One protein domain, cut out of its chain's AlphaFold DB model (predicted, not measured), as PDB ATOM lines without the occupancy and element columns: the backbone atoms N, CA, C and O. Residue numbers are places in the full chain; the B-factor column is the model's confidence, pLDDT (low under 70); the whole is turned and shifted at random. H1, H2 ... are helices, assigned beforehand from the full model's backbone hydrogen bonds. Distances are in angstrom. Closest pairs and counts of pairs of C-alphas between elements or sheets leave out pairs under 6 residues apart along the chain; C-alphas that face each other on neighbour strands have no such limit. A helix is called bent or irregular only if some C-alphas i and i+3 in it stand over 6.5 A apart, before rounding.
ATOM      1  N   ASP A  12      -3.660 -16.298  24.605       83.50
ATOM      2  CA  ASP A  12      -3.265 -16.120  26.012       83.50
ATOM      3  C   ASP A  12      -4.169 -15.128  26.768       83.50
ATOM      4  O   ASP A  12      -4.574 -15.359  27.906       83.50
ATOM      5  N   GLN A  13      -4.553 -14.020  26.130       81.56
ATOM      6  CA  GLN A  13      -5.440 -13.033  26.748       81.56
ATOM      7  C   GLN A  13      -6.866 -13.571  26.892       81.56
ATOM      8  O   GLN A  13      -7.513 -13.314  27.908       81.56
ATOM      9  N   ALA A  14      -7.351 -14.322  25.901       82.38
ATOM     10  CA  ALA A  14      -8.660 -14.964  25.956       82.38
ATOM     11  C   ALA A  14      -8.719 -16.017  27.078       82.38
ATOM     12  O   ALA A  14      -9.655 -15.996  27.880       82.38
ATOM     13  N   ASP A  15      -7.682 -16.847  27.202       86.44
ATOM     14  CA  ASP A  15      -7.573 -17.875  28.240       86.44
ATOM     15  C   ASP A  15      -7.509 -17.258  29.640       86.44
ATOM     16  O   ASP A  15      -8.189 -17.712  30.560       86.44
ATOM     17  N   ARG A  16      -6.766 -16.156  29.811       88.56
ATOM     18  CA  ARG A  16      -6.712 -15.417  31.083       88.56
ATOM     19  C   ARG A  16      -8.057 -14.802  31.462       88.56
ATOM     20  O   ARG A  16      -8.418 -14.814  32.639       88.56
ATOM     21  N   ILE A  17      -8.805 -14.268  30.494       89.00
ATOM     22  CA  ILE A  17     -10.150 -13.722  30.730       89.00
ATOM     23  C   ILE A  17     -11.129 -14.842  31.105       89.00
ATOM     24  O   ILE A  17     -11.950 -14.656  32.004       89.00
ATOM     25  N   GLU A  18     -11.055 -15.999  30.446       88.25
ATOM     26  CA  GLU A  18     -11.877 -17.165  30.788       88.25
ATOM     27  C   GLU A  18     -11.528 -17.702  32.182       88.25
ATOM     28  O   GLU A  18     -12.421 -17.905  33.001       88.25
ATOM     29  N   ALA A  19     -10.237 -17.820  32.506       93.06
ATOM     30  CA  ALA A  19      -9.771 -18.221  33.830       93.06
ATOM     31  C   ALA A  19     -10.243 -17.252  34.925       93.06
ATOM     32  O   ALA A  19     -10.703 -17.687  35.981       93.06
ATOM     33  N   ALA A  20     -10.187 -15.939  34.672       93.88
ATOM     34  CA  ALA A  20     -10.693 -14.928  35.600       93.88
ATOM     35  C   ALA A  20     -12.214 -15.029  35.784       93.88
ATOM     36  O   ALA A  20     -12.703 -14.944  36.909       93.88
ATOM     37  N   ARG A  21     -12.968 -15.253  34.701       94.31
ATOM     38  CA  ARG A  21     -14.421 -15.454  34.767       94.31
ATOM     39  C   ARG A  21     -14.770 -16.699  35.568       94.31
ATOM     40  O   ARG A  21     -15.608 -16.624  36.456       94.31
ATOM     41  N   TRP A  22     -14.087 -17.808  35.302       94.69
ATOM     42  CA  TRP A  22     -14.262 -19.051  36.041       94.69
ATOM     43  C   TRP A  22     -13.951 -18.875  37.533       94.69
ATOM     44  O   TRP A  22     -14.729 -19.307  38.383       94.69
ATOM     45  N   ALA A  23     -12.855 -18.183  37.864       95.81
ATOM     46  CA  ALA A  23     -12.501 -17.877  39.246       95.81
ATOM     47  C   ALA A  23     -13.564 -17.007  39.936       95.81
ATOM     48  O   ALA A  23     -13.913 -17.277  41.086       95.81
ATOM     49  N   LEU A  24     -14.107 -16.006  39.234       96.56
ATOM     50  CA  LEU A  24     -15.200 -15.170  39.732       96.56
ATOM     51  C   LEU A  24     -16.464 -15.993  39.985       96.56
ATOM     52  O   LEU A  24     -17.001 -15.916  41.084       96.56
ATOM     53  N   THR A  25     -16.899 -16.820  39.030       96.00
ATOM     54  CA  THR A  25     -18.071 -17.694  39.203       96.00
ATOM     55  C   THR A  25     -17.898 -18.603  40.413       96.00
ATOM     56  O   THR A  25     -18.755 -18.637  41.289       96.00
ATOM     57  N   ARG A  26     -16.735 -19.251  40.536       96.69
ATOM     58  CA  ARG A  26     -16.440 -20.130  41.672       96.69
ATOM     59  C   ARG A  26     -16.437 -19.386  43.008       96.69
ATOM     60  O   ARG A  26     -16.842 -19.945  44.028       96.69
ATOM     61  N   LEU A  27     -15.955 -18.143  43.024       97.00
ATOM     62  CA  LEU A  27     -15.980 -17.296  44.214       97.00
ATOM     63  C   LEU A  27     -17.413 -16.913  44.583       97.00
ATOM     64  O   LEU A  27     -17.760 -16.990  45.760       97.00
ATOM     65  N   THR A  28     -18.243 -16.552  43.604       96.38
ATOM     66  CA  THR A  28     -19.661 -16.245  43.818       96.38
ATOM     67  C   THR A  28     -20.415 -17.457  44.353       96.38
ATOM     68  O   THR A  28     -21.100 -17.327  45.361       96.38
ATOM     69  N   ASP A  29     -20.219 -18.644  43.777       96.31
ATOM     70  CA  ASP A  29     -20.865 -19.874  44.252       96.31
ATOM     71  C   ASP A  29     -20.476 -20.188  45.702       96.31
ATOM     72  O   ASP A  29     -21.321 -20.491  46.548       96.31
ATOM     73  N   ARG A  30     -19.183 -20.049  46.026       96.31
ATOM     74  CA  ARG A  30     -18.687 -20.246  47.392       96.31
ATOM     75  C   ARG A  30     -19.226 -19.190  48.356       96.31
ATOM     76  O   ARG A  30     -19.514 -19.518  49.507       96.31
ATOM     77  N   MET A  31     -19.344 -17.942  47.909       96.75
ATOM     78  CA  MET A  31     -19.917 -16.855  48.697       96.75
ATOM     79  C   MET A  31     -21.384 -17.141  49.010       96.75
ATOM     80  O   MET A  31     -21.739 -17.102  50.183       96.75
ATOM     81  N   SER A  32     -22.193 -17.501  48.011       96.12
ATOM     82  CA  SER A  32     -23.604 -17.857  48.197       96.12
ATOM     83  C   SER A  32     -23.757 -19.007  49.187       96.12
ATOM     84  O   SER A  32     -24.424 -18.847  50.201       96.12
ATOM     85  N   SER A  33     -23.016 -20.105  48.995       96.31
ATOM     86  CA  SER A  33     -23.054 -21.250  49.916       96.31
ATOM     87  C   SER A  33     -22.652 -20.878  51.351       96.31
ATOM     88  O   SER A  33     -23.244 -21.365  52.312       96.31
ATOM     89  N   THR A  34     -21.662 -19.994  51.515       95.50
ATOM     90  CA  THR A  34     -21.242 -19.520  52.844       95.50
ATOM     91  C   THR A  34     -22.311 -18.629  53.477       95.50
ATOM     92  O   THR A  34     -22.564 -18.738  54.674       95.50
ATOM     93  N   VAL A  35     -22.939 -17.749  52.693       94.44
ATOM     94  CA  VAL A  35     -24.021 -16.867  53.152       94.44
ATOM     95  C   VAL A  35     -25.235 -17.685  53.574       94.44
ATOM     96  O   VAL A  35     -25.735 -17.461  54.674       94.44
ATOM     97  N   ASP A  36     -25.651 -18.665  52.775       95.44
ATOM     98  CA  ASP A  36     -26.775 -19.550  53.096       95.44
ATOM     99  C   ASP A  36     -26.529 -20.279  54.420       95.44
ATOM    100  O   ASP A  36     -27.351 -20.221  55.333       95.44
ATOM    101  N   HIS A  37     -25.333 -20.845  54.594       95.06
ATOM    102  CA  HIS A  37     -24.953 -21.503  55.843       95.06
ATOM    103  C   HIS A  37     -24.937 -20.550  57.053       95.06
ATOM    104  O   HIS A  37     -25.330 -20.914  58.166       95.06
ATOM    105  N   ILE A  38     -24.486 -19.305  56.863       91.38
ATOM    106  CA  ILE A  38     -24.529 -18.284  57.915       91.38
ATOM    107  C   ILE A  38     -25.980 -17.966  58.284       91.38
ATOM    108  O   ILE A  38     -26.281 -17.884  59.476       91.38
ATOM    109  N   LEU A  39     -26.867 -17.808  57.300       92.06
ATOM    110  CA  LEU A  39     -28.287 -17.525  57.515       92.06
ATOM    111  C   LEU A  39     -28.998 -18.675  58.237       92.06
ATOM    112  O   LEU A  39     -29.823 -18.408  59.106       92.06
ATOM    113  N   GLU A  40     -28.638 -19.929  57.959       94.56
ATOM    114  CA  GLU A  40     -29.162 -21.101  58.674       94.56
ATOM    115  C   GLU A  40     -28.794 -21.090  60.166       94.56
ATOM    116  O   GLU A  40     -29.625 -21.380  61.028       94.56
ATOM    117  N   ILE A  41     -27.549 -20.734  60.498       92.50
ATOM    118  CA  ILE A  41     -27.044 -20.777  61.881       92.50
ATOM    119  C   ILE A  41     -27.399 -19.505  62.676       92.50
ATOM    120  O   ILE A  41     -27.475 -19.531  63.912       92.50
ATOM    121  N   MET A  42     -27.600 -18.376  61.994       88.69
ATOM    122  CA  MET A  42     -27.789 -17.059  62.610       88.69
ATOM    123  C   MET A  42     -28.911 -17.010  63.666       88.69
ATOM    124  O   MET A  42     -28.632 -16.484  64.746       88.69
ATOM    125  N   PRO A  43     -30.119 -17.579  63.463       90.94
ATOM    126  CA  PRO A  43     -31.205 -17.495  64.445       90.94
ATOM    127  C   PRO A  43     -30.862 -18.170  65.777       90.94
ATOM    128  O   PRO A  43     -31.093 -17.609  66.849       90.94
ATOM    129  N   ALA A  44     -30.248 -19.358  65.723       91.56
ATOM    130  CA  ALA A  44     -29.821 -20.079  66.919       91.56
ATOM    131  C   ALA A  44     -28.736 -19.299  67.680       91.56
ATOM    132  O   ALA A  44     -28.797 -19.173  68.905       91.56
ATOM    133  N   ARG A  45     -27.775 -18.709  66.954       89.12
ATOM    134  CA  ARG A  45     -26.723 -17.870  67.551       89.12
ATOM    135  C   ARG A  45     -27.260 -16.571  68.138       89.12
ATOM    136  O   ARG A  45     -26.791 -16.165  69.195       89.12
ATOM    137  N   GLN A  46     -28.230 -15.930  67.489       91.06
ATOM    138  CA  GLN A  46     -28.879 -14.721  67.999       91.06
ATOM    139  C   GLN A  46     -29.623 -14.999  69.303       91.06
ATOM    140  O   GLN A  46     -29.466 -14.243  70.259       91.06
ATOM    141  N   LYS A  47     -30.375 -16.105  69.369       91.56
ATOM    142  CA  LYS A  47     -31.058 -16.519  70.598       91.56
ATOM    143  C   LYS A  47     -30.063 -16.768  71.732       91.56
ATOM    144  O   LYS A  47     -30.207 -16.189  72.804       91.56
ATOM    145  N   TYR A  48     -29.019 -17.551  71.464       91.75
ATOM    146  CA  TYR A  48     -27.954 -17.811  72.434       91.75
ATOM    147  C   TYR A  48     -27.276 -16.518  72.914       91.75
ATOM    148  O   TYR A  48     -27.062 -16.327  74.108       91.75
ATOM    149  N   LEU A  49     -26.972 -15.601  71.992       93.12
ATOM    150  CA  LEU A  49     -26.364 -14.315  72.318       93.12
ATOM    151  C   LEU A  49     -27.282 -13.445  73.186       93.12
ATOM    152  O   LEU A  49     -26.782 -12.773  74.081       93.12
ATOM    153  N   ALA A  50     -28.594 -13.452  72.940       91.56
ATOM    154  CA  ALA A  50     -29.560 -12.693  73.732       91.56
ATOM    155  C   ALA A  50     -29.680 -13.229  75.169       91.56
ATOM    156  O   ALA A  50     -29.720 -12.449  76.119       91.56
ATOM    157  N   GLU A  51     -29.692 -14.553  75.337       93.31
ATOM    158  CA  GLU A  51     -29.695 -15.199  76.656       93.31
ATOM    159  C   GLU A  51     -28.395 -14.894  77.416       93.31
ATOM    160  O   GLU A  51     -28.427 -14.415  78.552       93.31
ATOM    161  N   LEU A  52     -27.247 -15.066  76.752       93.69
ATOM    162  CA  LEU A  52     -25.937 -14.758  77.321       93.69
ATOM    163  C   LEU A  52     -25.800 -13.271  77.678       93.69
ATOM    164  O   LEU A  52     -25.255 -12.927  78.727       93.69
ATOM    165  N   SER A  53     -26.285 -12.365  76.825       93.88
ATOM    166  CA  SER A  53     -26.183 -10.930  77.091       93.88
ATOM    167  C   SER A  53     -27.071 -10.500  78.255       93.88
ATOM    168  O   SER A  53     -26.666  -9.627  79.024       93.88
ATOM    169  N   ALA A  54     -28.233 -11.131  78.447       93.94
ATOM    170  CA  ALA A  54     -29.072 -10.910  79.621       93.94
ATOM    171  C   ALA A  54     -28.354 -11.324  80.917       93.94
ATOM    172  O   ALA A  54     -28.312 -10.539  81.869       93.94
ATOM    173  N   GLU A  55     -27.721 -12.500  80.929       95.88
ATOM    174  CA  GLU A  55     -26.926 -12.979  82.065       95.88
ATOM    175  C   GLU A  55     -25.758 -12.027  82.366       95.88
ATOM    176  O   GLU A  55     -25.599 -11.554  83.493       95.88
ATOM    177  N   VAL A  56     -24.978 -11.657  81.347       96.12
ATOM    178  CA  VAL A  56     -23.823 -10.763  81.514       96.12
ATOM    179  C   VAL A  56     -24.248  -9.373  81.985       96.12
ATOM    180  O   VAL A  56     -23.580  -8.794  82.841       96.12
ATOM    181  N   ARG A  57     -25.373  -8.829  81.501       95.38
ATOM    182  CA  ARG A  57     -25.923  -7.558  82.009       95.38
ATOM    183  C   ARG A  57     -26.249  -7.647  83.495       95.38
ATOM    184  O   ARG A  57     -25.983  -6.688  84.220       95.38
ATOM    185  N   GLN A  58     -26.810  -8.767  83.948       96.31
ATOM    186  CA  GLN A  58     -27.115  -8.968  85.360       96.31
ATOM    187  C   GLN A  58     -25.840  -9.087  86.199       96.31
ATOM    188  O   GLN A  58     -25.737  -8.434  87.236       96.31
ATOM    189  N   LEU A  59     -24.841  -9.833  85.721       96.75
ATOM    190  CA  LEU A  59     -23.537  -9.943  86.380       96.75
ATOM    191  C   LEU A  59     -22.828  -8.590  86.483       96.75
ATOM    192  O   LEU A  59     -22.289  -8.269  87.537       96.75
ATOM    193  N   VAL A  60     -22.865  -7.764  85.431       96.50
ATOM    194  CA  VAL A  60     -22.313  -6.398  85.459       96.50
ATOM    195  C   VAL A  60     -23.020  -5.543  86.503       96.50
ATOM    196  O   VAL A  60     -22.352  -4.883  87.295       96.50
ATOM    197  N   LYS A  61     -24.357  -5.565  86.556       95.94
ATOM    198  CA  LYS A  61     -25.104  -4.824  87.583       95.94
ATOM    199  C   LYS A  61     -24.724  -5.277  88.989       95.94
ATOM    200  O   LYS A  61     -24.440  -4.429  89.829       95.94
ATOM    201  N   GLN A  62     -24.683  -6.588  89.222       96.31
ATOM    202  CA  GLN A  62     -24.324  -7.141  90.523       96.31
ATOM    203  C   GLN A  62     -22.896  -6.760  90.918       96.31
ATOM    204  O   GLN A  62     -22.676  -6.307  92.032       96.31
ATOM    205  N   PHE A  63     -21.944  -6.864  89.990       96.88
ATOM    206  CA  PHE A  63     -20.555  -6.490  90.236       96.88
ATOM    207  C   PHE A  63     -20.416  -5.019  90.647       96.88
ATOM    208  O   PHE A  63     -19.683  -4.715  91.582       96.88
ATOM    209  N   LEU A  64     -21.135  -4.104  89.987       95.50
ATOM    210  CA  LEU A  64     -21.100  -2.681  90.340       95.50
ATOM    211  C   LEU A  64     -21.671  -2.419  91.742       95.50
ATOM    212  O   LEU A  64     -21.109  -1.617  92.483       95.50
ATOM    213  N   ILE A  65     -22.752  -3.111  92.117       95.56
ATOM    214  CA  ILE A  65     -23.340  -3.032  93.464       95.56
ATOM    215  C   ILE A  65     -22.357  -3.584  94.502       95.56
ATOM    216  O   ILE A  65     -22.064  -2.919  95.495       95.56
ATOM    217  N   ASP A  66     -21.798  -4.766  94.248       95.56
ATOM    218  CA  ASP A  66     -20.839  -5.417  95.138       95.56
ATOM    219  C   ASP A  66     -19.578  -4.571  95.325       95.56
ATOM    220  O   ASP A  66     -19.053  -4.497  96.433       95.56
ATOM    221  N   PHE A  67     -19.100  -3.918  94.263       94.88
ATOM    222  CA  PHE A  67     -17.943  -3.032  94.328       94.88
ATOM    223  C   PHE A  67     -18.213  -1.808  95.210       94.88
ATOM    224  O   PHE A  67     -17.345  -1.403  95.977       94.88
ATOM    225  N   GLN A  68     -19.423  -1.245  95.165       92.00
ATOM    226  CA  GLN A  68     -19.798  -0.121  96.030       92.00
ATOM    227  C   GLN A  68     -19.977  -0.534  97.495       92.00
ATOM    228  O   GLN A  68     -19.604   0.215  98.391       92.00
ATOM    229  N   GLN A  69     -20.557  -1.709  97.748       92.69
ATOM    230  CA  GLN A  69     -20.929  -2.136  99.103       92.69
ATOM    231  C   GLN A  69     -19.835  -2.908  99.837       92.69
ATOM    232  O   GLN A  69     -19.805  -2.905 101.065       92.69
ATOM    233  N   ARG A  70     -18.982  -3.627  99.102       91.19
ATOM    234  CA  ARG A  70     -17.986  -4.562  99.654       91.19
ATOM    235  C   ARG A  70     -16.599  -4.382  99.044       91.19
ATOM    236  O   ARG A  70     -15.729  -5.229  99.251       91.19
ATOM    237  N   GLY A  71     -16.410  -3.326  98.258       89.75
ATOM    238  CA  GLY A  71     -15.155  -3.034  97.590       89.75
ATOM    239  C   GLY A  71     -13.996  -2.767  98.555       89.75
ATOM    240  O   GLY A  71     -14.163  -2.706  99.775       89.75
ATOM    241  N   PRO A  72     -12.792  -2.571  98.007       89.50
ATOM    242  CA  PRO A  72     -11.599  -2.259  98.795       89.50
ATOM    243  C   PRO A  72     -11.665  -0.897  99.511       89.50
ATOM    244  O   PRO A  72     -10.904  -0.666 100.439       89.50
ATOM    245  N   LEU A  73     -12.590  -0.013  99.114       87.50
ATOM    246  CA  LEU A  73     -12.813   1.304  99.724       87.50
ATOM    247  C   LEU A  73     -13.798   1.293 100.904       87.50
ATOM    248  O   LEU A  73     -14.132   2.360 101.420       87.50
ATOM    249  N   CYS A  74     -14.308   0.128 101.315       89.44
ATOM    250  CA  CYS A  74     -15.186   0.072 102.481       89.44
ATOM    251  C   CYS A  74     -14.461   0.583 103.738       89.44
ATOM    252  O   CYS A  74     -13.270   0.306 103.908       89.44
ATOM    253  N   PRO A  75     -15.169   1.305 104.625       83.62
ATOM    254  CA  PRO A  75     -14.613   1.696 105.913       83.62
ATOM    255  C   PRO A  75     -14.297   0.457 106.763       83.62
ATOM    256  O   PRO A  75     -14.802  -0.636 106.503       83.62
ATOM    257  N   ASP A  76     -13.460   0.652 107.780       86.44
ATOM    258  CA  ASP A  76     -13.097  -0.359 108.783       86.44
ATOM    259  C   ASP A  76     -12.290  -1.560 108.255       86.44
ATOM    260  O   ASP A  76     -12.266  -2.622 108.876       86.44
ATOM    261  N   LEU A  77     -11.594  -1.398 107.125       86.56
ATOM    262  CA  LEU A  77     -10.663  -2.402 106.605       86.56
ATOM    263  C   LEU A  77      -9.242  -2.169 107.095       86.56
ATOM    264  O   LEU A  77      -8.722  -1.052 107.049       86.56
ATOM    265  N   THR A  78      -8.577  -3.253 107.485       87.81
ATOM    266  CA  THR A  78      -7.122  -3.226 107.633       87.81
ATOM    267  C   THR A  78      -6.460  -3.063 106.265       87.81
ATOM    268  O   THR A  78      -7.024  -3.410 105.224       87.81
ATOM    269  N   GLN A  79      -5.224  -2.561 106.247       83.75
ATOM    270  CA  GLN A  79      -4.477  -2.387 104.999       83.75
ATOM    271  C   GLN A  79      -4.316  -3.703 104.223       83.75
ATOM    272  O   GLN A  79      -4.467  -3.714 103.004       83.75
ATOM    273  N   TYR A  80      -4.041  -4.805 104.924       86.00
ATOM    274  CA  TYR A  80      -3.897  -6.125 104.311       86.00
ATOM    275  C   TYR A  80      -5.212  -6.602 103.679       86.00
ATOM    276  O   TYR A  80      -5.224  -7.010 102.520       86.00
ATOM    277  N   GLU A  81      -6.340  -6.452 104.380       89.88
ATOM    278  CA  GLU A  81      -7.655  -6.805 103.831       89.88
ATOM    279  C   GLU A  81      -8.040  -5.942 102.626       89.88
ATOM    280  O   GLU A  81      -8.661  -6.437 101.684       89.88
ATOM    281  N   ALA A  82      -7.684  -4.655 102.635       90.75
ATOM    282  CA  ALA A  82      -7.948  -3.759 101.518       90.75
ATOM    283  C   ALA A  82      -7.159  -4.168 100.260       90.75
ATOM    284  O   ALA A  82      -7.735  -4.196  99.170       90.75
ATOM    285  N   VAL A  83      -5.884  -4.554 100.414       90.19
ATOM    286  CA  VAL A  83      -5.042  -5.104  99.334       90.19
ATOM    287  C   VAL A  83      -5.643  -6.398  98.778       90.19
ATOM    288  O   VAL A  83      -5.838  -6.514  97.566       90.19
ATOM    289  N   ASP A  84      -6.006  -7.344  99.646       91.88
ATOM    290  CA  ASP A  84      -6.586  -8.624  99.226       91.88
ATOM    291  C   ASP A  84      -7.906  -8.422  98.474       91.88
ATOM    292  O   ASP A  84      -8.117  -8.974  97.389       91.88
ATOM    293  N   ARG A  85      -8.792  -7.566  98.999       93.50
ATOM    294  CA  ARG A  85     -10.043  -7.210  98.316       93.50
ATOM    295  C   ARG A  85      -9.777  -6.538  96.979       93.50
ATOM    296  O   ARG A  85     -10.454  -6.857  96.003       93.50
ATOM    297  N   GLN A  86      -8.804  -5.634  96.906       93.62
ATOM    298  CA  GLN A  86      -8.444  -4.956  95.665       93.62
ATOM    299  C   GLN A  86      -7.997  -5.962  94.595       93.62
ATOM    300  O   GLN A  86      -8.478  -5.884  93.462       93.62
ATOM    301  N   LEU A  87      -7.183  -6.956  94.960       93.38
ATOM    302  CA  LEU A  87      -6.769  -8.033  94.058       93.38
ATOM    303  C   LEU A  87      -7.951  -8.907  93.604       93.38
ATOM    304  O   LEU A  87      -8.091  -9.201  92.414       93.38
ATOM    305  N   ILE A  88      -8.836  -9.297  94.528       94.88
ATOM    306  CA  ILE A  88     -10.027 -10.106  94.215       94.88
ATOM    307  C   ILE A  88     -10.943  -9.365  93.232       94.88
ATOM    308  O   ILE A  88     -11.331  -9.922  92.201       94.88
ATOM    309  N   PHE A  89     -11.261  -8.099  93.515       96.12
ATOM    310  CA  PHE A  89     -12.112  -7.287  92.647       96.12
ATOM    311  C   PHE A  89     -11.453  -6.983  91.301       96.12
ATOM    312  O   PHE A  89     -12.154  -6.965  90.289       96.12
ATOM    313  N   ARG A  90     -10.124  -6.814  91.252       95.62
ATOM    314  CA  ARG A  90      -9.379  -6.674  89.993       95.62
ATOM    315  C   ARG A  90      -9.546  -7.899  89.100       95.62
ATOM    316  O   ARG A  90      -9.917  -7.763  87.936       95.62
ATOM    317  N   ASN A  91      -9.322  -9.091  89.645       96.12
ATOM    318  CA  ASN A  91      -9.434 -10.332  88.880       96.12
ATOM    319  C   ASN A  91     -10.868 -10.554  88.376       96.12
ATOM    320  O   ASN A  91     -11.080 -10.892  87.208       96.12
ATOM    321  N   ALA A  92     -11.863 -10.315  89.236       96.19
ATOM    322  CA  ALA A  92     -13.271 -10.397  88.862       96.19
ATOM    323  C   ALA A  92     -13.637  -9.377  87.767       96.19
ATOM    324  O   ALA A  92     -14.319  -9.728  86.799       96.19
ATOM    325  N   TYR A  93     -13.132  -8.145  87.879       97.38
ATOM    326  CA  TYR A  93     -13.310  -7.095  86.881       97.38
ATOM    327  C   TYR A  93     -12.781  -7.515  85.510       97.38
ATOM    328  O   TYR A  93     -13.513  -7.439  84.526       97.38
ATOM    329  N   GLU A  94     -11.538  -7.992  85.427       96.75
ATOM    330  CA  GLU A  94     -10.915  -8.366  84.153       96.75
ATOM    331  C   GLU A  94     -11.666  -9.497  83.444       96.75
ATOM    332  O   GLU A  94     -11.883  -9.450  82.229       96.75
ATOM    333  N   GLN A  95     -12.091 -10.512  84.200       96.50
ATOM    334  CA  GLN A  95     -12.864 -11.626  83.657       96.50
ATOM    335  C   GLN A  95     -14.225 -11.159  83.130       96.50
ATOM    336  O   GLN A  95     -14.625 -11.529  82.020       96.50
ATOM    337  N   LEU A  96     -14.933 -10.333  83.904       97.06
ATOM    338  CA  LEU A  96     -16.252  -9.837  83.531       97.06
ATOM    339  C   LEU A  96     -16.184  -8.838  82.371       97.06
ATOM    340  O   LEU A  96     -17.011  -8.904  81.463       97.06
ATOM    341  N   MET A  97     -15.177  -7.965  82.352       97.12
ATOM    342  CA  MET A  97     -14.966  -6.988  81.286       97.12
ATOM    343  C   MET A  97     -14.730  -7.682  79.943       97.12
ATOM    344  O   MET A  97     -15.403  -7.360  78.966       97.12
ATOM    345  N   LYS A  98     -13.875  -8.716  79.897       96.38
ATOM    346  CA  LYS A  98     -13.649  -9.518  78.678       96.38
ATOM    347  C   LYS A  98     -14.946 -10.144  78.150       96.38
ATOM    348  O   LYS A  98     -15.210 -10.099  76.945       96.38
ATOM    349  N   LYS A  99     -15.778 -10.702  79.041       95.75
ATOM    350  CA  LYS A  99     -17.090 -11.270  78.679       95.75
ATOM    351  C   LYS A  99     -18.042 -10.198  78.145       95.75
ATOM    352  O   LYS A  99     -18.650 -10.397  77.093       95.75
ATOM    353  N   ALA A 100     -18.134  -9.058  78.827       96.06
ATOM    354  CA  ALA A 100     -19.010  -7.953  78.452       96.06
ATOM    355  C   ALA A 100     -18.615  -7.322  77.108       96.06
ATOM    356  O   ALA A 100     -19.481  -7.060  76.277       96.06
ATOM    357  N   GLU A 101     -17.319  -7.152  76.840       96.06
ATOM    358  CA  GLU A 101     -16.822  -6.686  75.543       96.06
ATOM    359  C   GLU A 101     -17.120  -7.674  74.415       96.06
ATOM    360  O   GLU A 101     -17.506  -7.260  73.320       96.06
ATOM    361  N   SER A 102     -16.961  -8.976  74.670       94.88
ATOM    362  CA  SER A 102     -17.296 -10.010  73.689       94.88
ATOM    363  C   SER A 102     -18.783  -9.987  73.338       94.88
ATOM    364  O   SER A 102     -19.135  -9.969  72.158       94.88
ATOM    365  N   CYS A 103     -19.650  -9.882  74.348       94.69
ATOM    366  CA  CYS A 103     -21.092  -9.757  74.147       94.69
ATOM    367  C   CYS A 103     -21.442  -8.474  73.388       94.69
ATOM    368  O   CYS A 103     -22.169  -8.539  72.404       94.69
ATOM    369  N   ALA A 104     -20.860  -7.330  73.759       94.81
ATOM    370  CA  ALA A 104     -21.100  -6.061  73.075       94.81
ATOM    371  C   ALA A 104     -20.657  -6.090  71.598       94.81
ATOM    372  O   ALA A 104     -21.320  -5.499  70.744       94.81
ATOM    373  N   ARG A 105     -19.555  -6.784  71.268       94.12
ATOM    374  CA  ARG A 105     -19.153  -7.024  69.868       94.12
ATOM    375  C   ARG A 105     -20.160  -7.911  69.139       94.12
ATOM    376  O   ARG A 105     -20.521  -7.594  68.010       94.12
ATOM    377  N   GLY A 106     -20.621  -8.983  69.785       92.50
ATOM    378  CA  GLY A 106     -21.654  -9.868  69.247       92.50
ATOM    379  C   GLY A 106     -22.957  -9.125  68.964       92.50
ATOM    380  O   GLY A 106     -23.491  -9.233  67.867       92.50
ATOM    381  N   GLU A 107     -23.431  -8.314  69.911       92.06
ATOM    382  CA  GLU A 107     -24.655  -7.517  69.777       92.06
ATOM    383  C   GLU A 107     -24.554  -6.526  68.614       92.06
ATOM    384  O   GLU A 107     -25.479  -6.438  67.813       92.06
ATOM    385  N   ARG A 108     -23.401  -5.866  68.432       92.38
ATOM    386  CA  ARG A 108     -23.162  -5.004  67.260       92.38
ATOM    387  C   ARG A 108     -23.208  -5.767  65.943       92.38
ATOM    388  O   ARG A 108     -23.748  -5.241  64.977       92.38
ATOM    389  N   LEU A 109     -22.655  -6.982  65.896       89.50
ATOM    390  CA  LEU A 109     -22.638  -7.804  64.682       89.50
ATOM    391  C   LEU A 109     -24.056  -8.151  64.210       89.50
ATOM    392  O   LEU A 109     -24.299  -8.220  63.009       89.50
ATOM    393  N   VAL A 110     -24.985  -8.354  65.147       86.56
ATOM    394  CA  VAL A 110     -26.383  -8.697  64.848       86.56
ATOM    395  C   VAL A 110     -27.323  -7.484  64.816       86.56
ATOM    396  O   VAL A 110     -28.510  -7.649  64.553       86.56
ATOM    397  N   GLY A 111     -26.818  -6.275  65.081       85.81
ATOM    398  CA  GLY A 111     -27.612  -5.042  65.099       85.81
ATOM    399  C   GLY A 111     -28.428  -4.803  66.378       85.81
ATOM    400  O   GLY A 111     -29.345  -3.988  66.368       85.81
ATOM    401  N   LEU A 112     -28.112  -5.487  67.480       86.62
ATOM    402  CA  LEU A 112     -28.715  -5.251  68.795       86.62
ATOM    403  C   LEU A 112     -28.010  -4.107  69.539       86.62
ATOM    404  O   LEU A 112     -26.826  -3.832  69.328       86.62
ATOM    405  N   THR A 113     -28.722  -3.466  70.469       89.31
ATOM    406  CA  THR A 113     -28.150  -2.414  71.323       89.31
ATOM    407  C   THR A 113     -27.084  -3.000  72.254       89.31
ATOM    408  O   THR A 113     -27.427  -3.786  73.144       89.31
ATOM    409  N   PRO A 114     -25.808  -2.595  72.124       91.19
ATOM    410  CA  PRO A 114     -24.728  -3.191  72.893       91.19
ATOM    411  C   PRO A 114     -24.842  -2.890  74.393       91.19
ATOM    412  O   PRO A 114     -25.358  -1.844  74.798       91.19
ATOM    413  N   ILE A 115     -24.320  -3.786  75.233       90.12
ATOM    414  CA  ILE A 115     -24.151  -3.548  76.674       90.12
ATOM    415  C   ILE A 115     -23.369  -2.245  76.910       90.12
ATOM    416  O   ILE A 115     -22.320  -2.003  76.307       90.12
ATOM    417  N   SER A 116     -23.862  -1.405  77.829       91.25
ATOM    418  CA  SER A 116     -23.140  -0.206  78.261       91.25
ATOM    419  C   SER A 116     -21.965  -0.586  79.160       91.25
ATOM    420  O   SER A 116     -22.146  -1.158  80.232       91.25
ATOM    421  N   LEU A 117     -20.756  -0.224  78.733       93.62
ATOM    422  CA  LEU A 117     -19.509  -0.483  79.461       93.62
ATOM    423  C   LEU A 117     -19.013   0.736  80.255       93.62
ATOM    424  O   LEU A 117     -17.895   0.726  80.760       93.62
ATOM    425  N   ILE A 118     -19.806   1.809  80.344       94.25
ATOM    426  CA  ILE A 118     -19.383   3.074  80.972       94.25
ATOM    427  C   ILE A 118     -19.105   2.874  82.468       94.25
ATOM    428  O   ILE A 118     -18.025   3.228  82.933       94.25
ATOM    429  N   GLY A 119     -20.031   2.242  83.201       93.38
ATOM    430  CA  GLY A 119     -19.854   1.964  84.633       93.38
ATOM    431  C   GLY A 119     -18.660   1.049  84.915       93.38
ATOM    432  O   GLY A 119     -17.850   1.341  85.788       93.38
ATOM    433  N   MET A 120     -18.484   0.002  84.102       95.75
ATOM    434  CA  MET A 120     -17.317  -0.884  84.179       95.75
ATOM    435  C   MET A 120     -16.007  -0.124  83.939       95.75
ATOM    436  O   MET A 120     -15.041  -0.318  84.666       95.75
ATOM    437  N   ARG A 121     -15.944   0.774  82.948       96.00
ATOM    438  CA  ARG A 121     -14.739   1.587  82.712       96.00
ATOM    439  C   ARG A 121     -14.416   2.516  83.880       96.00
ATOM    440  O   ARG A 121     -13.249   2.649  84.229       96.00
ATOM    441  N   HIS A 122     -15.433   3.113  84.496       95.50
ATOM    442  CA  HIS A 122     -15.237   3.956  85.674       95.50
ATOM    443  C   HIS A 122     -14.649   3.165  86.850       95.50
ATOM    444  O   HIS A 122     -13.644   3.581  87.423       95.50
ATOM    445  N   VAL A 123     -15.213   1.990  87.153       95.00
ATOM    446  CA  VAL A 123     -14.682   1.104  88.201       95.00
ATOM    447  C   VAL A 123     -13.278   0.599  87.859       95.00
ATOM    448  O   VAL A 123     -12.433   0.523  88.742       95.00
ATOM    449  N   GLY A 124     -12.991   0.320  86.585       95.44
ATOM    450  CA  GLY A 124     -11.644  -0.038  86.132       95.44
ATOM    451  C   GLY A 124     -10.610   1.028  86.496       95.44
ATOM    452  O   GLY A 124      -9.594   0.712  87.105       95.44
ATOM    453  N   HIS A 125     -10.921   2.299  86.225       95.75
ATOM    454  CA  HIS A 125     -10.046   3.407  86.598       95.75
ATOM    455  C   HIS A 125      -9.882   3.541  88.120       95.75
ATOM    456  O   HIS A 125      -8.775   3.750  88.609       95.75
ATOM    457  N   GLN A 126     -10.964   3.372  88.886       94.75
ATOM    458  CA  GLN A 126     -10.890   3.378  90.351       94.75
ATOM    459  C   GLN A 126      -9.989   2.254  90.878       94.75
ATOM    460  O   GLN A 126      -9.168   2.491  91.759       94.75
ATOM    461  N   LEU A 127     -10.096   1.047  90.319       95.00
ATOM    462  CA  LEU A 127      -9.232  -0.076  90.675       95.00
ATOM    463  C   LEU A 127      -7.754   0.205  90.361       95.00
ATOM    464  O   LEU A 127      -6.898  -0.208  91.142       95.00
ATOM    465  N   ASP A 128      -7.450   0.908  89.260       94.56
ATOM    466  CA  ASP A 128      -6.078   1.303  88.889       94.56
ATOM    467  C   ASP A 128      -5.475   2.259  89.915       94.56
ATOM    468  O   ASP A 128      -4.359   2.043  90.389       94.56
ATOM    469  N   LEU A 129      -6.245   3.269  90.319       93.88
ATOM    470  CA  LEU A 129      -5.833   4.210  91.358       93.88
ATOM    471  C   LEU A 129      -5.605   3.500  92.697       93.88
ATOM    472  O   LEU A 129      -4.597   3.736  93.358       93.88
ATOM    473  N   LEU A 130      -6.503   2.587  93.073       92.75
ATOM    474  CA  LEU A 130      -6.382   1.815  94.311       92.75
ATOM    475  C   LEU A 130      -5.174   0.883  94.302       92.75
ATOM    476  O   LEU A 130      -4.508   0.739  95.321       92.75
ATOM    477  N   GLN A 131      -4.865   0.275  93.158       91.62
ATOM    478  CA  GLN A 131      -3.665  -0.541  93.008       91.62
ATOM    479  C   GLN A 131      -2.404   0.273  93.277       91.62
ATOM    480  O   GLN A 131      -1.499  -0.195  93.965       91.62
ATOM    481  N   HIS A 132      -2.355   1.492  92.738       90.56
ATOM    482  CA  HIS A 132      -1.227   2.386  92.933       90.56
ATOM    483  C   HIS A 132      -1.116   2.831  94.395       90.56
ATOM    484  O   HIS A 132      -0.049   2.718  94.994       90.56
ATOM    485  N   LEU A 133      -2.240   3.242  94.990       90.06
ATOM    486  CA  LEU A 133      -2.320   3.672  96.384       90.06
ATOM    487  C   LEU A 133      -1.875   2.565  97.350       90.06
ATOM    488  O   LEU A 133      -0.960   2.766  98.145       90.06
ATOM    489  N   TYR A 134      -2.478   1.378  97.269       89.75
ATOM    490  CA  TYR A 134      -2.134   0.281  98.175       89.75
ATOM    491  C   TYR A 134      -0.749  -0.307  97.903       89.75
ATOM    492  O   TYR A 134      -0.094  -0.770  98.840       89.75
ATOM    493  N   GLY A 135      -0.279  -0.257  96.653       88.00
ATOM    494  CA  GLY A 135       1.104  -0.573  96.307       88.00
ATOM    495  C   GLY A 135       2.084   0.342  97.042       88.00
ATOM    496  O   GLY A 135       2.962  -0.151  97.748       88.00
ATOM    497  N   LEU A 136       1.867   1.659  96.973       87.31
ATOM    498  CA  LEU A 136       2.692   2.653  97.666       87.31
ATOM    499  C   LEU A 136       2.669   2.453  99.189       87.31
ATOM    500  O   LEU A 136       3.722   2.390  99.821       87.31
ATOM    501  N   CYS A 137       1.485   2.275  99.785       86.25
ATOM    502  CA  CYS A 137       1.364   2.015 101.223       86.25
ATOM    503  C   CYS A 137       2.104   0.740 101.651       86.25
ATOM    504  O   CYS A 137       2.698   0.693 102.729       86.25
ATOM    505  N   SER A 138       2.083  -0.301 100.819       87.12
ATOM    506  CA  SER A 138       2.786  -1.554 101.111       87.12
ATOM    507  C   SER A 138       4.303  -1.386 101.017       87.12
ATOM    508  O   SER A 138       5.036  -1.933 101.842       87.12
ATOM    509  N   GLU A 139       4.794  -0.595 100.058       87.56
ATOM    510  CA  GLU A 139       6.218  -0.263  99.947       87.56
ATOM    511  C   GLU A 139       6.725   0.531 101.155       87.56
ATOM    512  O   GLU A 139       7.777   0.189 101.708       87.56
ATOM    513  N   VAL A 140       5.965   1.543 101.589       86.31
ATOM    514  CA  VAL A 140       6.275   2.346 102.780       86.31
ATOM    515  C   VAL A 140       6.300   1.469 104.029       86.31
ATOM    516  O   VAL A 140       7.290   1.491 104.763       86.31
ATOM    517  N   ASN A 141       5.277   0.636 104.246       85.12
ATOM    518  CA  ASN A 141       5.245  -0.264 105.402       85.12
ATOM    519  C   ASN A 141       6.428  -1.223 105.414       85.12
ATOM    520  O   ASN A 141       7.076  -1.362 106.444       85.12
ATOM    521  N   ARG A 142       6.782  -1.818 104.271       86.69
ATOM    522  CA  ARG A 142       7.940  -2.713 104.186       86.69
ATOM    523  C   ARG A 142       9.245  -2.003 104.563       86.69
ATOM    524  O   ARG A 142      10.118  -2.602 105.187       86.69
ATOM    525  N   LYS A 143       9.403  -0.731 104.177       84.00
ATOM    526  CA  LYS A 143      10.571   0.086 104.548       84.00
ATOM    527  C   LYS A 143      10.584   0.418 106.040       84.00
ATOM    528  O   LYS A 143      11.638   0.314 106.663       84.00
ATOM    529  N   LEU A 144       9.430   0.761 106.611       83.56
ATOM    530  CA  LEU A 144       9.286   1.000 108.047       83.56
ATOM    531  C   LEU A 144       9.568  -0.266 108.860       83.56
ATOM    532  O   LEU A 144      10.366  -0.220 109.789       83.56
ATOM    533  N   GLU A 145       8.987  -1.406 108.484       86.19
ATOM    534  CA  GLU A 145       9.230  -2.704 109.125       86.19
ATOM    535  C   GLU A 145      10.717  -3.076 109.102       86.19
ATOM    536  O   GLU A 145      11.274  -3.449 110.132       86.19
ATOM    537  N   ALA A 146      11.395  -2.900 107.963       84.75
ATOM    538  CA  ALA A 146      12.837  -3.125 107.866       84.75
ATOM    539  C   ALA A 146      13.638  -2.204 108.804       84.75
ATOM    540  O   ALA A 146      14.593  -2.650 109.443       84.75
ATOM    541  N   CYS A 147      13.231  -0.938 108.938       82.81
ATOM    542  CA  CYS A 147      13.848  -0.008 109.880       82.81
ATOM    543  C   CYS A 147      13.625  -0.439 111.337       82.81
ATOM    544  O   CYS A 147      14.570  -0.420 112.119       82.81
ATOM    545  N   PHE A 148      12.411  -0.859 111.705       82.81
ATOM    546  CA  PHE A 148      12.100  -1.311 113.067       82.81
ATOM    547  C   PHE A 148      12.855  -2.585 113.465       82.81
ATOM    548  O   PHE A 148      13.154  -2.776 114.642       82.81
ATOM    549  N   LEU A 149      13.181  -3.447 112.499       87.31
ATOM    550  CA  LEU A 149      13.993  -4.647 112.719       87.31
ATOM    551  C   LEU A 149      15.499  -4.352 112.809       87.31
ATOM    552  O   LEU A 149      16.260  -5.204 113.270       87.31
ATOM    553  N   THR A 150      15.942  -3.169 112.376       84.06
ATOM    554  CA  THR A 150      17.358  -2.794 112.381       84.06
ATOM    555  C   THR A 150      17.763  -2.278 113.770       84.06
ATOM    556  O   THR A 150      17.127  -1.358 114.290       84.06
ATOM    557  N   PRO A 151      18.817  -2.829 114.406       84.81
ATOM    558  CA  PRO A 151      19.324  -2.306 115.672       84.81
ATOM    559  C   PRO A 151      19.726  -0.834 115.541       84.81
ATOM    560  O   PRO A 151      20.341  -0.449 114.553       84.81
ATOM    561  N   TRP A 152      19.480  -0.019 116.571       80.94
ATOM    562  CA  TRP A 152      19.740   1.432 116.529       80.94
ATOM    563  C   TRP A 152      21.173   1.813 116.119       80.94
ATOM    564  O   TRP A 152      21.387   2.822 115.457       80.94
ATOM    565  N   LYS A 153      22.160   0.987 116.486       83.88
ATOM    566  CA  LYS A 153      23.574   1.179 116.125       83.88
ATOM    567  C   LYS A 153      23.862   1.041 114.622       83.88
ATOM    568  O   LYS A 153      24.856   1.585 114.160       83.88
ATOM    569  N   ASP A 154      23.007   0.320 113.902       82.62
ATOM    570  CA  ASP A 154      23.142   0.000 112.479       82.62
ATOM    571  C   ASP A 154      22.082   0.755 111.643       82.62
ATOM    572  O   ASP A 154      21.963   0.535 110.439       82.62
ATOM    573  N   ALA A 155      21.285   1.627 112.278       79.25
ATOM    574  CA  ALA A 155      20.201   2.357 111.636       79.25
ATOM    575  C   ALA A 155      20.725   3.594 110.883       79.25
ATOM    576  O   ALA A 155      21.224   4.546 111.485       79.25
ATOM    577  N   ASP A 156      20.556   3.603 109.560       80.19
ATOM    578  CA  ASP A 156      20.883   4.740 108.694       80.19
ATOM    579  C   ASP A 156      19.678   5.693 108.567       80.19
ATOM    580  O   ASP A 156      18.818   5.570 107.689       80.19
ATOM    581  N   LEU A 157      19.591   6.637 109.508       79.50
ATOM    582  CA  LEU A 157      18.551   7.673 109.552       79.50
ATOM    583  C   LEU A 157      18.542   8.589 108.305       79.50
ATOM    584  O   LEU A 157      17.448   8.866 107.806       79.50
ATOM    585  N   PRO A 158      19.695   9.059 107.776       84.12
ATOM    586  CA  PRO A 158      19.743   9.805 106.517       84.12
ATOM    587  C   PRO A 158      19.119   9.059 105.334       84.12
ATOM    588  O   PRO A 158      18.296   9.632 104.620       84.12
ATOM    589  N   GLN A 159      19.453   7.778 105.159       82.69
ATOM    590  CA  GLN A 159      18.923   6.974 104.058       82.69
ATOM    591  C   GLN A 159      17.413   6.725 104.194       82.69
ATOM    592  O   GLN A 159      16.683   6.727 103.201       82.69
ATOM    593  N   LEU A 160      16.918   6.544 105.425       79.56
ATOM    594  CA  LEU A 160      15.481   6.455 105.686       79.56
ATOM    595  C   LEU A 160      14.764   7.768 105.350       79.56
ATOM    596  O   LEU A 160      13.691   7.739 104.751       79.56
ATOM    597  N   HIS A 161      15.344   8.909 105.727       81.75
ATOM    598  CA  HIS A 161      14.774  10.223 105.442       81.75
ATOM    599  C   HIS A 161      14.671  10.480 103.934       81.75
ATOM    600  O   HIS A 161      13.626  10.924 103.469       81.75
ATOM    601  N   GLU A 162      15.714  10.156 103.168       85.56
ATOM    602  CA  GLU A 162      15.700  10.265 101.705       85.56
ATOM    603  C   GLU A 162      14.630   9.355 101.085       85.56
ATOM    604  O   GLU A 162      13.819   9.814 100.287       85.56
ATOM    605  N   ALA A 163      14.529   8.100 101.539       81.44
ATOM    606  CA  ALA A 163      13.496   7.179 101.068       81.44
ATOM    607  C   ALA A 163      12.069   7.666 101.384       81.44
ATOM    608  O   ALA A 163      11.179   7.545 100.546       81.44
ATOM    609  N   LEU A 164      11.834   8.217 102.582       81.19
ATOM    610  CA  LEU A 164      10.540   8.797 102.958       81.19
ATOM    611  C   LEU A 164      10.223  10.061 102.155       81.19
ATOM    612  O   LEU A 164       9.074  10.254 101.762       81.19
ATOM    613  N   PHE A 165      11.225  10.899 101.890       84.69
ATOM    614  CA  PHE A 165      11.071  12.097 101.070       84.69
ATOM    615  C   PHE A 165      10.713  11.745  99.622       84.69
ATOM    616  O   PHE A 165       9.766  12.310  99.076       84.69
ATOM    617  N   ASP A 166      11.378  10.745  99.042       84.88
ATOM    618  CA  ASP A 166      11.078  10.236  97.703       84.88
ATOM    619  C   ASP A 166       9.615   9.788  97.571       84.88
ATOM    620  O   ASP A 166       8.965  10.086  96.565       84.88
ATOM    621  N   PHE A 167       9.065   9.119  98.592       79.56
ATOM    622  CA  PHE A 167       7.657   8.707  98.601       79.56
ATOM    623  C   PHE A 167       6.673   9.887  98.630       79.56
ATOM    624  O   PHE A 167       5.561   9.734  98.138       79.56
ATOM    625  N   LEU A 168       7.058  11.046  99.176       75.88
ATOM    626  CA  LEU A 168       6.213  12.250  99.211       75.88
ATOM    627  C   LEU A 168       6.207  13.018  97.883       75.88
ATOM    628  O   LEU A 168       5.283  13.786  97.623       75.88
ATOM    629  N   THR A 169       7.248  12.848  97.067       79.94
ATOM    630  CA  THR A 169       7.402  13.535  95.772       79.94
ATOM    631  C   THR A 169       6.876  12.755  94.564       79.94
ATOM    632  O   THR A 169       6.900  13.288  93.454       79.94
ATOM    633  N   ARG A 170       6.429  11.509  94.764       65.44
ATOM    634  CA  ARG A 170       5.834  10.641  93.734       65.44
ATOM    635  C   ARG A 170       4.328  10.848  93.618       65.44
ATOM    636  O   ARG A 170       3.849  10.830  92.463       65.44
TER     637      ARG A 170
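AT A GLANCE: This is residues 12 to 170 of the 170 residues of an uncharacterized protein of Opisthorchis viverrini (UniProt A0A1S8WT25). A long helical arm, residues 12 to 41 of H1, sticks out from an elongated, staggered zigzag of helices, in which H1b, H2 and H3 fold back on one another in turn. H3 reaches past the H1b and H2 hairpin, and the short H4 folds back along its far part. The printed part has 159 residues with four named helices, H1 to H4 in chain order, and no named strand; the class is all helix. The whole is extended, with a radius of gyration of the C-alphas of 28.6 A and spans of 96 by 47 by 22 A.

IN THESE COORDINATES: Find C-alpha 12 at (-3.265, -16.120, 26.012), where H1, residues 12 to 70, begins. By its hydrogen bonds it was assigned as one helix, but it is bent: C-alphas 40 and 43 are 7.1 A apart. Its arms are H1a, residues 12 to 40, 42.0 A long, and H1b, residues 43 to 70, 39.8 A long. Next come H2, residues 79 to 110, 46.2 A, and H3, residues 118 to 149, 46.7 A. H4, residues 157 to 169, ends at C-alpha 169, (7.402, 13.535, 95.772).

HOW THE PARTS SIT: H1a stands at a steep tilt of 61 degrees to H1b and touches no helix. H1b, H2 and H3 form an up and down bundle, each running against the one before it. H1b and H2, a hairpin, touch at Ser 53 and Cys 103, their closest C-alphas, 6.0 A apart, at a shallow tilt of 24 degrees. H2 and H3, also a hairpin, touch through residues 120 to 134 of H3; the closest C-alphas, Val 83 and Tyr 134, are 6.2 A apart. H3 and H4, a third hairpin, run opposite ways at a shallow tilt of 9 degrees, with the C-alphas of Val 140 and Phe 167 closest at 7.7 A. In H1a, H1b, H2, H3 and H4 every O i to N i+4 pair is within hydrogen-bond range.

THE WHOLE: The C-alphas of Ala 14 and Lys 153, the two farthest apart, are 97.1 A from each other. The printed part has no cut, and its three links are short. Only residue 170, the chain's last, has a pLDDT under 70.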